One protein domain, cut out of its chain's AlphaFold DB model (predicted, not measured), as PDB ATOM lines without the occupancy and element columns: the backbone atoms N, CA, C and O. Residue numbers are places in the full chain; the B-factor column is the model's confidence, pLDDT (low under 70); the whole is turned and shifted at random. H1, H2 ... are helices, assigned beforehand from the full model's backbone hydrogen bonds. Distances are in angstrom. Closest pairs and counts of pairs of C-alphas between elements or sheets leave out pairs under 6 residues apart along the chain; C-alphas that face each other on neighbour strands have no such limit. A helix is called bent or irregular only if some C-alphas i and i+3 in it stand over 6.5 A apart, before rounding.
ATOM      1  N   PHE A  85     156.934 143.473 219.903       72.81
ATOM      2  CA  PHE A  85     157.240 142.451 218.913       72.81
ATOM      3  C   PHE A  85     157.989 141.284 219.553       72.81
ATOM      4  O   PHE A  85     158.804 141.499 220.459       72.81
ATOM      5  N   PRO A  86     157.758 140.050 219.076       79.94
ATOM      6  CA  PRO A  86     158.566 138.920 219.487       79.94
ATOM      7  C   PRO A  86     160.010 139.131 219.038       79.94
ATOM      8  O   PRO A  86     160.283 139.679 217.970       79.94
ATOM      9  N   ARG A  87     160.957 138.688 219.867       80.56
ATOM     10  CA  ARG A  87     162.376 138.723 219.513       80.56
ATOM     11  C   ARG A  87     162.664 137.640 218.478       80.56
ATOM     12  O   ARG A  87     162.791 136.469 218.825       80.56
ATOM     13  N   CYS A  88     162.780 138.042 217.219       82.81
ATOM     14  CA  CYS A  88     163.122 137.156 216.112       82.81
ATOM     15  C   CYS A  88     164.635 137.072 215.936       82.81
ATOM     16  O   CYS A  88     165.221 137.777 215.121       82.81
ATOM     17  N   THR A  89     165.276 136.244 216.762       79.94
ATOM     18  CA  THR A  89     166.735 136.039 216.753       79.94
ATOM     19  C   THR A  89     167.148 134.778 216.000       79.94
ATOM     20  O   THR A  89     168.270 134.305 216.178       79.94
ATOM     21  N   GLN A  90     166.245 134.179 215.216       83.44
ATOM     22  CA  GLN A  90     166.582 133.016 214.403       83.44
ATOM     23  C   GLN A  90     167.695 133.405 213.413       83.44
ATOM     24  O   GLN A  90     167.573 134.456 212.770       83.44
ATOM     25  N   PRO A  91     168.771 132.605 213.286       81.00
ATOM     26  CA  PRO A  91     169.892 132.900 212.395       81.00
ATOM     27  C   PRO A  91     169.467 133.240 210.962       81.00
ATOM     28  O   PRO A  91     170.015 134.160 210.363       81.00
ATOM     29  N   GLU A  92     168.442 132.558 210.452       85.06
ATOM     30  CA  GLU A  92     167.897 132.714 209.100       85.06
ATOM     31  C   GLU A  92     167.295 134.108 208.846       85.06
ATOM     32  O   GLU A  92     167.246 134.563 207.706       85.06
ATOM     33  N   LEU A  93     166.855 134.804 209.900       85.19
ATOM     34  CA  LEU A  93     166.349 136.177 209.831       85.19
ATOM     35  C   LEU A  93     167.423 137.199 210.184       85.19
ATOM     36  O   LEU A  93     167.561 138.219 209.507       85.19
ATOM     37  N   ALA A  94     168.126 136.938 211.286       83.50
ATOM     38  CA  ALA A  94     168.991 137.909 211.927       83.50
ATOM     39  C   ALA A  94     170.313 138.080 211.181       83.50
ATOM     40  O   ALA A  94     170.751 139.214 211.023       83.50
ATOM     41  N   ILE A  95     170.931 136.990 210.708       85.75
ATOM     42  CA  ILE A  95     172.259 137.052 210.083       85.75
ATOM     43  C   ILE A  95     172.214 137.818 208.757       85.75
ATOM     44  O   ILE A  95     172.947 138.795 208.654       85.75
ATOM     45  N   PRO A  96     171.340 137.500 207.777       89.12
ATOM     46  CA  PRO A  96     171.340 138.223 206.504       89.12
ATOM     47  C   PRO A  96     171.047 139.719 206.677       89.12
ATOM     48  O   PRO A  96     171.697 140.562 206.060       89.12
ATOM     49  N   ALA A  97     170.093 140.062 207.549       89.94
ATOM     50  CA  ALA A  97     169.766 141.452 207.845       89.94
ATOM     51  C   ALA A  97     170.935 142.169 208.543       89.94
ATOM     52  O   ALA A  97     171.296 143.278 208.154       89.94
ATOM     53  N   ALA A  98     171.552 141.541 209.549       86.12
ATOM     54  CA  ALA A  98     172.702 142.102 210.254       86.12
ATOM     55  C   ALA A  98     173.906 142.284 209.322       86.12
ATOM     56  O   ALA A  98     174.502 143.358 209.333       86.12
ATOM     57  N   ASP A  99     174.214 141.297 208.482       87.75
ATOM     58  CA  ASP A  99     175.272 141.385 207.473       87.75
ATOM     59  C   ASP A  99     175.011 142.558 206.526       87.75
ATOM     60  O   ASP A  99     175.906 143.365 206.292       87.75
ATOM     61  N   CYS A 100     173.781 142.728 206.036       89.94
ATOM     62  CA  CYS A 100     173.445 143.857 205.170       89.94
ATOM     63  C   CYS A 100     173.599 145.214 205.882       89.94
ATOM     64  O   CYS A 100     174.225 146.133 205.349       89.94
ATOM     65  N   TYR A 101     173.063 145.354 207.098       86.69
ATOM     66  CA  TYR A 101     173.062 146.632 207.820       86.69
ATOM     67  C   TYR A 101     174.406 147.019 208.412       86.69
ATOM     68  O   TYR A 101     174.717 148.207 208.545       86.69
ATOM     69  N   TYR A 102     175.166 146.023 208.843       81.81
ATOM     70  CA  TYR A 102     176.357 146.229 209.647       81.81
ATOM     71  C   TYR A 102     177.624 145.775 208.938       81.81
ATOM     72  O   TYR A 102     178.684 146.305 209.243       81.81
ATOM     73  N   GLY A 103     177.514 144.898 207.947       82.44
ATOM     74  CA  GLY A 103     178.634 144.252 207.287       82.44
ATOM     75  C   GLY A 103     179.025 142.947 207.977       82.44
ATOM     76  O   GLY A 103     178.934 142.828 209.198       82.44
ATOM     77  N   ARG A 104     179.494 141.976 207.183       70.31
ATOM     78  CA  ARG A 104     179.903 140.637 207.650       70.31
ATOM     79  C   ARG A 104     181.008 140.682 208.716       70.31
ATOM     80  O   ARG A 104     180.995 139.891 209.653       70.31
ATOM     81  N   ASP A 105     181.920 141.646 208.610       65.44
ATOM     82  CA  ASP A 105     183.057 141.782 209.531       65.44
ATOM     83  C   ASP A 105     182.641 142.316 210.911       65.44
ATOM     84  O   ASP A 105     183.332 142.095 211.901       65.44
ATOM     85  N   VAL A 106     181.467 142.951 211.020       56.88
ATOM     86  CA  VAL A 106     181.021 143.584 212.267       56.88
ATOM     87  C   VAL A 106     180.493 142.574 213.282       56.88
ATOM     88  O   VAL A 106     180.603 142.828 214.476       56.88
ATOM     89  N   VAL A 107     179.964 141.416 212.874       57.75
ATOM     90  CA  VAL A 107     179.561 140.379 213.849       57.75
ATOM     91  C   VAL A 107     180.792 139.830 214.568       57.75
ATOM     92  O   VAL A 107     180.798 139.742 215.793       57.75
ATOM     93  N   GLN A 108     181.854 139.554 213.812       60.66
ATOM     94  CA  GLN A 108     183.113 139.070 214.363       60.66
ATOM     95  C   GLN A 108     183.843 140.173 215.153       60.66
ATOM     96  O   GLN A 108     184.312 139.935 216.264       60.66
ATOM     97  N   GLU A 109     183.857 141.417 214.659       56.31
ATOM     98  CA  GLU A 109     184.468 142.544 215.379       56.31
ATOM     99  C   GLU A 109     183.685 142.979 216.627       56.31
ATOM    100  O   GLU A 109     184.305 143.447 217.581       56.31
ATOM    101  N   ILE A 110     182.354 142.842 216.684       59.12
ATOM    102  CA  ILE A 110     181.579 143.119 217.910       59.12
ATOM    103  C   ILE A 110     181.978 142.146 219.022       59.12
ATOM    104  O   ILE A 110     182.054 142.556 220.183       59.12
ATOM    105  N   GLU A 111     182.246 140.888 218.676       60.44
ATOM    106  CA  GLU A 111     182.730 139.888 219.627       60.44
ATOM    107  C   GLU A 111     184.168 140.179 220.088       60.44
ATOM    108  O   GLU A 111     184.495 139.940 221.252       60.44
ATOM    109  N   GLU A 112     185.010 140.737 219.213       60.06
ATOM    110  CA  GLU A 112     186.446 140.900 219.474       60.06
ATOM    111  C   GLU A 112     186.857 142.280 220.032       60.06
ATOM    112  O   GLU A 112     187.777 142.358 220.848       60.06
ATOM    113  N   SER A 113     186.211 143.379 219.624       53.53
ATOM    114  CA  SER A 113     186.778 144.738 219.774       53.53
ATOM    115  C   SER A 113     186.133 145.626 220.839       53.53
ATOM    116  O   SER A 113     186.719 146.641 221.210       53.53
ATOM    117  N   GLY A 114     184.960 145.269 221.373       53.81
ATOM    118  CA  GLY A 114     184.306 146.082 222.401       53.81
ATOM    119  C   GLY A 114     183.958 147.497 221.920       53.81
ATOM    120  O   GLY A 114     184.458 148.472 222.463       53.81
ATOM    121  N   LEU A 115     183.053 147.586 220.937       49.16
ATOM    122  CA  LEU A 115     182.307 148.790 220.530       49.16
ATOM    123  C   LEU A 115     183.151 150.064 220.349       49.16
ATOM    124  O   LEU A 115     183.050 150.996 221.148       49.16
ATOM    125  N   ASP A 116     183.839 150.175 219.211       45.78
ATOM    126  CA  ASP A 116     184.018 151.489 218.591       45.78
ATOM    127  C   ASP A 116     183.119 151.607 217.355       45.78
ATOM    128  O   ASP A 116     182.947 150.669 216.577       45.78
ATOM    129  N   GLN A 117     182.456 152.752 217.233       49.28
ATOM    130  CA  GLN A 117     181.387 153.044 216.279       49.28
ATOM    131  C   GLN A 117     181.948 153.307 214.875       49.28
ATOM    132  O   GLN A 117     181.663 154.343 214.261       49.28
ATOM    133  N   THR A 118     182.764 152.395 214.351       47.75
ATOM    134  CA  THR A 118     183.236 152.483 212.972       47.75
ATOM    135  C   THR A 118     182.016 152.472 212.057       47.75
ATOM    136  O   THR A 118     181.122 151.629 212.142       47.75
ATOM    137  N   ARG A 119     181.907 153.544 211.270       51.38
ATOM    138  CA  ARG A 119     180.761 153.860 210.421       51.38
ATOM    139  C   ARG A 119     180.451 152.680 209.514       51.38
ATOM    140  O   ARG A 119     181.118 152.457 208.511       51.38
ATOM    141  N   ARG A 120     179.398 151.972 209.894       59.34
ATOM    142  CA  ARG A 120     178.798 150.865 209.168       59.34
ATOM    143  C   ARG A 120     178.180 151.429 207.900       59.34
ATOM    144  O   ARG A 120     177.165 152.120 207.958       59.34
ATOM    145  N   THR A 121     178.831 151.211 206.769       67.62
ATOM    146  CA  THR A 121     178.250 151.502 205.461       67.62
ATOM    147  C   THR A 121     177.781 150.183 204.876       67.62
ATOM    148  O   THR A 121     178.640 149.366 204.530       67.62
ATOM    149  N   PRO A 122     176.458 149.964 204.771       79.50
ATOM    150  CA  PRO A 122     175.922 148.877 203.969       79.50
ATOM    151  C   PRO A 122     176.634 148.854 202.616       79.50
ATOM    152  O   PRO A 122     176.867 149.906 202.011       79.50
ATOM    153  N   ASN A 123     177.030 147.669 202.168       86.69
ATOM    154  CA  ASN A 123     177.584 147.467 200.837       86.69
ATOM    155  C   ASN A 123     176.732 146.445 200.089       86.69
ATOM    156  O   ASN A 123     175.946 145.701 200.677       86.69
ATOM    157  N   LYS A 124     176.875 146.444 198.766       92.50
ATOM    158  CA  LYS A 124     176.045 145.618 197.897       92.50
ATOM    159  C   LYS A 124     176.241 144.135 198.195       92.50
ATOM    160  O   LYS A 124     175.260 143.400 198.253       92.50
ATOM    161  N   GLU A 125     177.487 143.716 198.383       91.94
ATOM    162  CA  GLU A 125     177.890 142.321 198.546       91.94
ATOM    163  C   GLU A 125     177.254 141.692 199.791       91.94
ATOM    164  O   GLU A 125     176.726 140.582 199.724       91.94
ATOM    165  N   ASN A 126     177.219 142.424 200.904       91.00
ATOM    166  CA  ASN A 126     176.644 141.946 202.160       91.00
ATOM    167  C   ASN A 126     175.105 141.929 202.150       91.00
ATOM    168  O   ASN A 126     174.493 141.204 202.929       91.00
ATOM    169  N   CYS A 127     174.468 142.693 201.259       93.06
ATOM    170  CA  CYS A 127     173.009 142.762 201.161       93.06
ATOM    171  C   CYS A 127     172.386 141.737 200.203       93.06
ATOM    172  O   CYS A 127     171.169 141.559 200.243       93.06
ATOM    173  N   VAL A 128     173.173 141.032 199.378       95.06
ATOM    174  CA  VAL A 128     172.646 140.072 198.383       95.06
ATOM    175  C   VAL A 128     171.749 139.014 199.028       95.06
ATOM    176  O   VAL A 128     170.610 138.838 198.601       95.06
ATOM    177  N   SER A 129     172.232 138.350 200.082       94.12
ATOM    178  CA  SER A 129     171.493 137.274 200.753       94.12
ATOM    179  C   SER A 129     170.158 137.767 201.317       94.12
ATOM    180  O   SER A 129     169.103 137.174 201.089       94.12
ATOM    181  N   PHE A 130     170.191 138.923 201.984       95.00
ATOM    182  CA  PHE A 130     169.006 139.536 202.569       95.00
ATOM    183  C   PHE A 130     167.986 139.954 201.508       95.00
ATOM    184  O   PHE A 130     166.807 139.623 201.612       95.00
ATOM    185  N   CYS A 131     168.439 140.625 200.449       96.69
ATOM    186  CA  CYS A 131     167.574 141.077 199.366       96.69
ATOM    187  C   CYS A 131     166.982 139.917 198.563       96.69
ATOM    188  O   CYS A 131     165.819 139.994 198.170       96.69
ATOM    189  N   ASN A 132     167.722 138.825 198.367       96.44
ATOM    190  CA  ASN A 132     167.174 137.599 197.789       96.44
ATOM    191  C   ASN A 132     166.037 137.042 198.651       96.44
ATOM    192  O   ASN A 132     164.953 136.792 198.126       96.44
ATOM    193  N   ALA A 133     166.259 136.940 199.964       95.88
ATOM    194  CA  ALA A 133     165.272 136.410 200.897       95.88
ATOM    195  C   ALA A 133     164.015 137.297 201.029       95.88
ATOM    196  O   ALA A 133     162.909 136.805 201.273       95.88
ATOM    197  N   LEU A 134     164.161 138.616 200.872       96.19
ATOM    198  CA  LEU A 134     163.028 139.543 200.802       96.19
ATOM    199  C   LEU A 134     162.232 139.353 199.505       96.19
ATOM    200  O   LEU A 134     161.009 139.239 199.556       96.19
ATOM    201  N   ASN A 135     162.915 139.292 198.357       96.44
ATOM    202  CA  ASN A 135     162.270 139.196 197.046       96.44
ATOM    203  C   ASN A 135     161.596 137.837 196.800       96.44
ATOM    204  O   ASN A 135     160.545 137.787 196.163       96.44
ATOM    205  N   ASP A 136     162.164 136.736 197.298       96.44
ATOM    206  CA  ASP A 136     161.557 135.402 197.174       96.44
ATOM    207  C   ASP A 136     160.522 135.090 198.278       96.44
ATOM    208  O   ASP A 136     159.858 134.050 198.247       96.44
ATOM    209  N   GLY A 137     160.362 136.003 199.242       96.50
ATOM    210  CA  GLY A 137     159.410 135.909 200.347       96.50
ATOM    211  C   GLY A 137     159.821 134.959 201.475       96.50
ATOM    212  O   GLY A 137     159.070 134.817 202.451       96.50
ATOM    213  N   SER A 138     160.989 134.316 201.399       96.81
ATOM    214  CA  SER A 138     161.481 133.417 202.449       96.81
ATOM    215  C   SER A 138     161.716 134.154 203.769       96.81
ATOM    216  O   SER A 138     161.351 133.634 204.827       96.81
ATOM    217  N   TRP A 139     162.194 135.400 203.723       95.00
ATOM    218  CA  TRP A 139     162.386 136.215 204.923       95.00
ATOM    219  C   TRP A 139     161.053 136.538 205.612       95.00
ATOM    220  O   TRP A 139     160.910 136.339 206.817       95.00
ATOM    221  N   LYS A 140     160.024 136.940 204.848       94.88
ATOM    222  CA  LYS A 140     158.671 137.178 205.390       94.88
ATOM    223  C   LYS A 140     158.107 135.918 206.043       94.88
ATOM    224  O   LYS A 140     157.493 135.992 207.107       94.88
ATOM    225  N   LYS A 141     158.308 134.761 205.409       95.75
ATOM    226  CA  LYS A 141     157.843 133.464 205.909       95.75
ATOM    227  C   LYS A 141     158.487 133.111 207.251       95.75
ATOM    228  O   LYS A 141     157.767 132.732 208.176       95.75
ATOM    229  N   GLU A 142     159.804 133.256 207.375       93.56
ATOM    230  CA  GLU A 142     160.494 133.007 208.645       93.56
ATOM    231  C   GLU A 142     160.106 134.044 209.708       93.56
ATOM    232  O   GLU A 142     159.868 133.682 210.862       93.56
ATOM    233  N   LEU A 143     159.922 135.314 209.328       91.06
ATOM    234  CA  LEU A 143     159.464 136.358 210.246       91.06
ATOM    235  C   LEU A 143     158.069 136.028 210.778       91.06
ATOM    236  O   LEU A 143     157.825 136.054 211.981       91.06
ATOM    237  N   LYS A 144     157.157 135.634 209.892       93.00
ATOM    238  CA  LYS A 144     155.809 135.197 210.253       93.00
ATOM    239  C   LYS A 144     155.831 134.014 211.215       93.00
ATOM    240  O   LYS A 144     155.103 134.023 212.206       93.00
ATOM    241  N   LYS A 145     156.683 133.022 210.956       92.69
ATOM    242  CA  LYS A 145     156.875 131.872 211.845       92.69
ATOM    243  C   LYS A 145     157.364 132.312 213.225       92.69
ATOM    244  O   LYS A 145     156.767 131.913 214.220       92.69
ATOM    245  N   CYS A 146     158.358 133.199 213.289       89.69
ATOM    246  CA  CYS A 146     158.795 133.792 214.552       89.69
ATOM    247  C   CYS A 146     157.633 134.460 215.305       89.69
ATOM    248  O   CYS A 146     157.512 134.283 216.518       89.69
ATOM    249  N   PHE A 147     156.758 135.189 214.609       89.31
ATOM    250  CA  PHE A 147     155.582 135.783 215.237       89.31
ATOM    251  C   PHE A 147     154.642 134.719 215.803       89.31
ATOM    252  O   PHE A 147     154.328 134.753 216.988       89.31
ATOM    253  N   VAL A 148     154.248 133.728 215.010       91.06
ATOM    254  CA  VAL A 148     153.371 132.637 215.474       91.06
ATOM    255  C   VAL A 148     153.962 131.904 216.690       91.06
ATOM    256  O   VAL A 148     153.249 131.575 217.647       91.06
ATOM    257  N   ASP A 149     155.277 131.689 216.693       89.69
ATOM    258  CA  ASP A 149     155.983 131.012 217.778       89.69
ATOM    259  C   ASP A 149     156.107 131.901 219.025       89.69
ATOM    260  O   ASP A 149     155.890 131.425 220.144       89.69
ATOM    261  N   GLY A 150     156.370 133.193 218.847       85.19
ATOM    262  CA  GLY A 150     156.535 134.165 219.926       85.19
ATOM    263  C   GLY A 150     155.228 134.662 220.546       85.19
ATOM    264  O   GLY A 150     155.224 135.025 221.721       85.19
ATOM    265  N   CYS A 151     154.115 134.639 219.807       85.12
ATOM    266  CA  CYS A 151     152.805 135.087 220.280       85.12
ATOM    267  C   CYS A 151     151.993 133.942 220.906       85.12
ATOM    268  O   CYS A 151     152.025 132.797 220.450       85.12
ATOM    269  N   VAL A 152     151.195 134.241 221.929       81.44
ATOM    270  CA  VAL A 152     150.119 133.387 222.431       81.44
ATOM    271  C   VAL A 152     149.193 133.093 221.258       81.44
ATOM    272  O   VAL A 152     148.660 134.014 220.643       81.44
ATOM    273  N   ALA A 153     148.995 131.807 220.957       79.25
ATOM    274  CA  ALA A 153     148.326 131.366 219.733       79.25
ATOM    275  C   ALA A 153     146.927 131.983 219.553       79.25
ATOM    276  O   ALA A 153     146.560 132.350 218.447       79.25
ATOM    277  N   ALA A 154     146.181 132.171 220.649       73.00
ATOM    278  CA  ALA A 154     144.851 132.787 220.637       73.00
ATOM    279  C   ALA A 154     144.843 134.285 220.266       73.00
ATOM    280  O   ALA A 154     143.776 134.853 220.059       73.00
ATOM    281  N   THR A 155     146.010 134.929 220.230       78.50
ATOM    282  CA  THR A 155     146.154 136.375 219.993       78.50
ATOM    283  C   THR A 155     146.749 136.696 218.632       78.50
ATOM    284  O   THR A 155     146.586 137.813 218.159       78.50
ATOM    285  N   TYR A 156     147.395 135.727 217.980       83.31
ATOM    286  CA  TYR A 156     147.929 135.930 216.642       83.31
ATOM    287  C   TYR A 156     146.797 135.881 215.610       83.31
ATOM    288  O   TYR A 156     146.239 134.819 215.336       83.31
ATOM    289  N   ASP A 157     146.483 137.033 215.025       87.00
ATOM    290  CA  ASP A 157     145.585 137.145 213.877       87.00
ATOM    291  C   ASP A 157     146.412 137.395 212.614       87.00
ATOM    292  O   ASP A 157     147.009 138.457 212.431       87.00
ATOM    293  N   GLU A 158     146.458 136.393 211.739       88.62
ATOM    294  CA  GLU A 158     147.201 136.456 210.484       88.62
ATOM    295  C   GLU A 158     146.733 137.607 209.592       88.62
ATOM    296  O   GLU A 158     147.555 138.358 209.077       88.62
ATOM    297  N   LYS A 159     145.418 137.796 209.444       89.56
ATOM    298  CA  LYS A 159     144.852 138.815 208.554       89.56
ATOM    299  C   LYS A 159     145.153 140.223 209.063       89.56
ATOM    300  O   LYS A 159     145.348 141.131 208.257       89.56
ATOM    301  N   PHE A 160     145.181 140.399 210.380       84.81
ATOM    302  CA  PHE A 160     145.553 141.664 211.005       84.81
ATOM    303  C   PHE A 160     147.056 141.951 210.882       84.81
ATOM    304  O   PHE A 160     147.442 143.091 210.636       84.81
ATOM    305  N   ASN A 161     147.900 140.925 211.028       84.94
ATOM    306  CA  ASN A 161     149.357 141.072 211.050       84.94
ATOM    307  C   ASN A 161     149.989 141.108 209.645       84.94
ATOM    308  O   ASN A 161     151.078 141.661 209.487       84.94
ATOM    309  N   GLU A 162     149.335 140.549 208.622       90.31
ATOM    310  CA  GLU A 162     149.883 140.457 207.260       90.31
ATOM    311  C   GLU A 162     150.276 141.827 206.664       90.31
ATOM    312  O   GLU A 162     151.417 141.938 206.213       90.31
ATOM    313  N   PRO A 163     149.446 142.895 206.736       87.50
ATOM    314  CA  PRO A 163     149.808 144.209 206.194       87.50
ATOM    315  C   PRO A 163     151.038 144.834 206.859       87.50
ATOM    316  O   PRO A 163     151.787 145.567 206.217       87.50
ATOM    317  N   MET A 164     151.262 144.558 208.147       86.56
ATOM    318  CA  MET A 164     152.479 144.989 208.835       86.56
ATOM    319  C   MET A 164     153.693 144.215 208.317       86.56
ATOM    320  O   MET A 164     154.739 144.817 208.087       86.56
ATOM    321  N   LEU A 165     153.577 142.896 208.140       89.44
ATOM    322  CA  LEU A 165     154.673 142.091 207.598       89.44
ATOM    323  C   LEU A 165     155.027 142.530 206.170       89.44
ATOM    324  O   LEU A 165     156.210 142.638 205.862       89.44
ATOM    325  N   ASP A 166     154.026 142.831 205.338       91.44
ATOM    326  CA  ASP A 166     154.229 143.421 204.006       91.44
ATOM    327  C   ASP A 166     154.949 144.766 204.095       91.44
ATOM    328  O   ASP A 166     155.980 144.952 203.458       91.44
ATOM    329  N   PHE A 167     154.487 145.668 204.965       89.25
ATOM    330  CA  PHE A 167     155.133 146.964 205.169       89.25
ATOM    331  C   PHE A 167     156.608 146.837 205.580       89.25
ATOM    332  O   PHE A 167     157.451 147.591 205.096       89.25
ATOM    333  N   ILE A 168     156.937 145.888 206.466       89.00
ATOM    334  CA  ILE A 168     158.327 145.636 206.861       89.00
ATOM    335  C   ILE A 168     159.133 145.177 205.643       89.00
ATOM    336  O   ILE A 168     160.203 145.732 205.398       89.00
ATOM    337  N   VAL A 169     158.642 144.206 204.870       94.06
ATOM    338  CA  VAL A 169     159.334 143.706 203.667       94.06
ATOM    339  C   VAL A 169     159.554 144.828 202.654       94.06
ATOM    340  O   VAL A 169     160.698 145.061 202.260       94.06
ATOM    341  N   ASP A 170     158.500 145.568 202.309       92.75
ATOM    342  CA  ASP A 170     158.552 146.686 201.363       92.75
ATOM    343  C   ASP A 170     159.577 147.735 201.801       92.75
ATOM    344  O   ASP A 170     160.402 148.190 201.006       92.75
ATOM    345  N   ARG A 171     159.595 148.077 203.096       89.56
ATOM    346  CA  ARG A 171     160.541 149.065 203.614       89.56
ATOM    347  C   ARG A 171     161.983 148.579 203.546       89.56
ATOM    348  O   ARG A 171     162.882 149.379 203.281       89.56
ATOM    349  N   ASN A 172     162.225 147.296 203.800       92.69
ATOM    350  CA  ASN A 172     163.561 146.718 203.680       92.69
ATOM    351  C   ASN A 172     164.020 146.682 202.214       92.69
ATOM    352  O   ASN A 172     165.164 147.041 201.941       92.69
ATOM    353  N   LEU A 173     163.133 146.349 201.270       95.06
ATOM    354  CA  LEU A 173     163.427 146.433 199.837       95.06
ATOM    355  C   LEU A 173     163.818 147.865 199.432       95.06
ATOM    356  O   LEU A 173     164.893 148.068 198.867       95.06
ATOM    357  N   GLU A 174     163.010 148.859 199.804       92.88
ATOM    358  CA  GLU A 174     163.245 150.276 199.485       92.88
ATOM    359  C   GLU A 174     164.549 150.815 200.101       92.88
ATOM    360  O   GLU A 174     165.328 151.505 199.451       92.88
ATOM    361  N   THR A 175     164.809 150.512 201.374       90.19
ATOM    362  CA  THR A 175     165.939 151.121 202.103       90.19
ATOM    363  C   THR A 175     167.249 150.367 201.961       90.19
ATOM    364  O   THR A 175     168.310 150.978 202.065       90.19
ATOM    365  N   SER A 176     167.185 149.051 201.766       92.25
ATOM    366  CA  SER A 176     168.354 148.170 201.856       92.25
ATOM    367  C   SER A 176     168.712 147.537 200.513       92.25
ATOM    368  O   SER A 176     169.874 147.210 200.307       92.25
ATOM    369  N   CYS A 177     167.763 147.401 199.577       95.00
ATOM    370  CA  CYS A 177     167.995 146.721 198.296       95.00
ATOM    371  C   CYS A 177     168.056 147.683 197.105       95.00
ATOM    372  O   CYS A 177     169.003 147.619 196.310       95.00
ATOM    373  N   GLU A 178     167.098 148.608 196.990       95.12
ATOM    374  CA  GLU A 178     167.041 149.567 195.878       95.12
ATOM    375  C   GLU A 178     168.308 150.429 195.726       95.12
ATOM    376  O   GLU A 178     168.777 150.557 194.589       95.12
ATOM    377  N   PRO A 179     168.946 150.948 196.802       94.19
ATOM    378  CA  PRO A 179     170.169 151.746 196.676       94.19
ATOM    379  C   PRO A 179     171.341 150.993 196.028       94.19
ATOM    380  O   PRO A 179     172.233 151.618 195.454       94.19
ATOM    381  N   PHE A 180     171.328 149.657 196.081       94.12
ATOM    382  CA  PHE A 180     172.342 148.791 195.469       94.12
ATOM    383  C   PHE A 180     171.887 148.153 194.147       94.12
ATOM    384  O   PHE A 180     172.651 147.410 193.516       94.12
ATOM    385  N   GLY A 181     170.657 148.447 193.713       95.75
ATOM    386  CA  GLY A 181     170.048 147.869 192.520       95.75
ATOM    387  C   GLY A 181     169.817 146.358 192.620       95.75
ATOM    388  O   GLY A 181     169.884 145.687 191.590       95.75
ATOM    389  N   LEU A 182     169.597 145.833 193.831       95.75
ATOM    390  CA  LEU A 182     169.301 144.419 194.084       95.75
ATOM    391  C   LEU A 182     167.794 144.169 193.920       95.75
ATOM    392  O   LEU A 182     166.983 144.805 194.594       95.75
ATOM    393  N   LYS A 183     167.421 143.263 193.015       93.88
ATOM    394  CA  LYS A 183     166.033 142.921 192.654       93.88
ATOM    395  C   LYS A 183     165.659 141.471 192.974       93.88
ATOM    396  O   LYS A 183     164.533 141.069 192.691       93.88
ATOM    397  N   GLY A 184     166.579 140.692 193.532       87.81
ATOM    398  CA  GLY A 184     166.384 139.283 193.837       87.81
ATOM    399  C   GLY A 184     166.900 138.361 192.730       87.81
ATOM    400  O   GLY A 184     166.815 138.650 191.534       87.81
ATOM    401  N   GLY A 185     167.410 137.205 193.150       87.94
ATOM    402  CA  GLY A 185     168.014 136.197 192.281       87.94
ATOM    403  C   GLY A 185     169.476 136.481 191.927       87.94
ATOM    404  O   GLY A 185     170.048 135.768 191.095       87.94
ATOM    405  N   GLU A 186     170.097 137.497 192.531       93.00
ATOM    406  CA  GLU A 186     171.526 137.737 192.380       93.00
ATOM    407  C   GLU A 186     172.335 136.601 193.011       93.00
ATOM    408  O   GLU A 186     171.974 136.044 194.049       93.00
ATOM    409  N   LYS A 187     173.454 136.245 192.376       88.94
ATOM    410  CA  LYS A 187     174.382 135.270 192.945       88.94
ATOM    411  C   LYS A 187     175.197 135.952 194.032       88.94
ATOM    412  O   LYS A 187     175.694 137.054 193.819       88.94
ATOM    413  N   GLU A 188     175.347 135.281 195.166       84.44
ATOM    414  CA  GLU A 188     176.359 135.659 196.143       84.44
ATOM    415  C   GLU A 188     177.724 135.449 195.488       84.44
ATOM    416  O   GLU A 188     178.083 134.325 195.123       84.44
ATOM    417  N   ASP A 189     178.458 136.538 195.271       79.81
ATOM    418  CA  ASP A 189     179.847 136.432 194.856       79.81
ATOM    419  C   ASP A 189     180.609 135.776 196.007       79.81
ATOM    420  O   ASP A 189     180.572 136.251 197.146       79.81
ATOM    421  N   GLU A 190     181.276 134.652 195.724       74.19
ATOM    422  CA  GLU A 190     182.135 134.026 196.722       74.19
ATOM    423  C   GLU A 190     183.130 135.083 197.206       74.19
ATOM    424  O   GLU A 190     183.745 135.762 196.369       74.19
ATOM    425  N   PRO A 191     183.284 135.260 198.534       63.88
ATOM    426  CA  PRO A 191     184.214 136.238 199.060       63.88
ATOM    427  C   PRO A 191     185.565 135.920 198.441       63.88
ATOM    428  O   PRO A 191     186.109 134.830 198.650       63.88
TER     429      PRO A 191
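What this domain is: This is residues 85 to 191 of the 239 residues of an uncharacterized protein of Ascobolus immersus RN42 (UniProt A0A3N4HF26). H1 lies in the core and crosses H3, while the long H5 runs beside H3 and H4 pairs with H5 in a helical hairpin whose turn, residues 151 to 157, is at the far end from H2. H2 turns away from H1 at a corner, and residues 108 to 114 stick out. The 107 printed residues have five named helices, H1 to H5 in order, and no named strand: all helix, with mostly crossed packing. The whole is compact, with a radius of gyration of the C-alphas of 15.1 A, and spans 43 by 33 by 21 A.

How they stand to each other: H1, residues 91 to 102, and H2, residues 104 to 113, touch only at the corner, about perpendicular at 85 degrees; their closest C-alphas, Asp 99 and Val 107, are 7.7 A apart. H3, residues 124 to 135, touches H1 with closest C-alphas Cys 100 and Cys 127 at 4.2 A, a steep tilt of 43 degrees, opposite ways. H4, residues 138 to 150, touches H1 with closest C-alphas Leu 93 and Trp 139 at 6.3 A. H5, residues 158 to 180, touches H3 at a shallow tilt of 28 degrees, opposite ways, with closest C-alphas Lys 124 and Phe 180 at 5.4 A. H4 and H5 form a hairpin; their closest C-alphas, Lys 140 and Leu 165, are 6.7 A apart. H2 is apart from H4 and H5. Every O i to N i+4 pair is within hydrogen-bond range in H4, but 6 of 8 in H1, 5 of 6 in H2, 6 of 8 in H3 and 14 of 19 in H5.

Where its parts are: H1 begins at C-alpha 91 (169.892, 132.900, 212.395). H4 is 18.2 A long. H5, 31.8 A, has a kink of 30 degrees near residue 174 and ends at C-alpha 180 (172.342, 148.791, 195.469). H3 is irregular, with C-alphas 126 and 129 7.1 A apart; H5 is only just irregular, with C-alphas 160 and 163 6.9 A apart.

The domain as a whole: The C-alphas of Ala 154 and Pro 191, the two farthest apart, are 45.0 A apart. The printed part has no cut and no long link. Confidence is under 70 at residues 105 to 121 and 191.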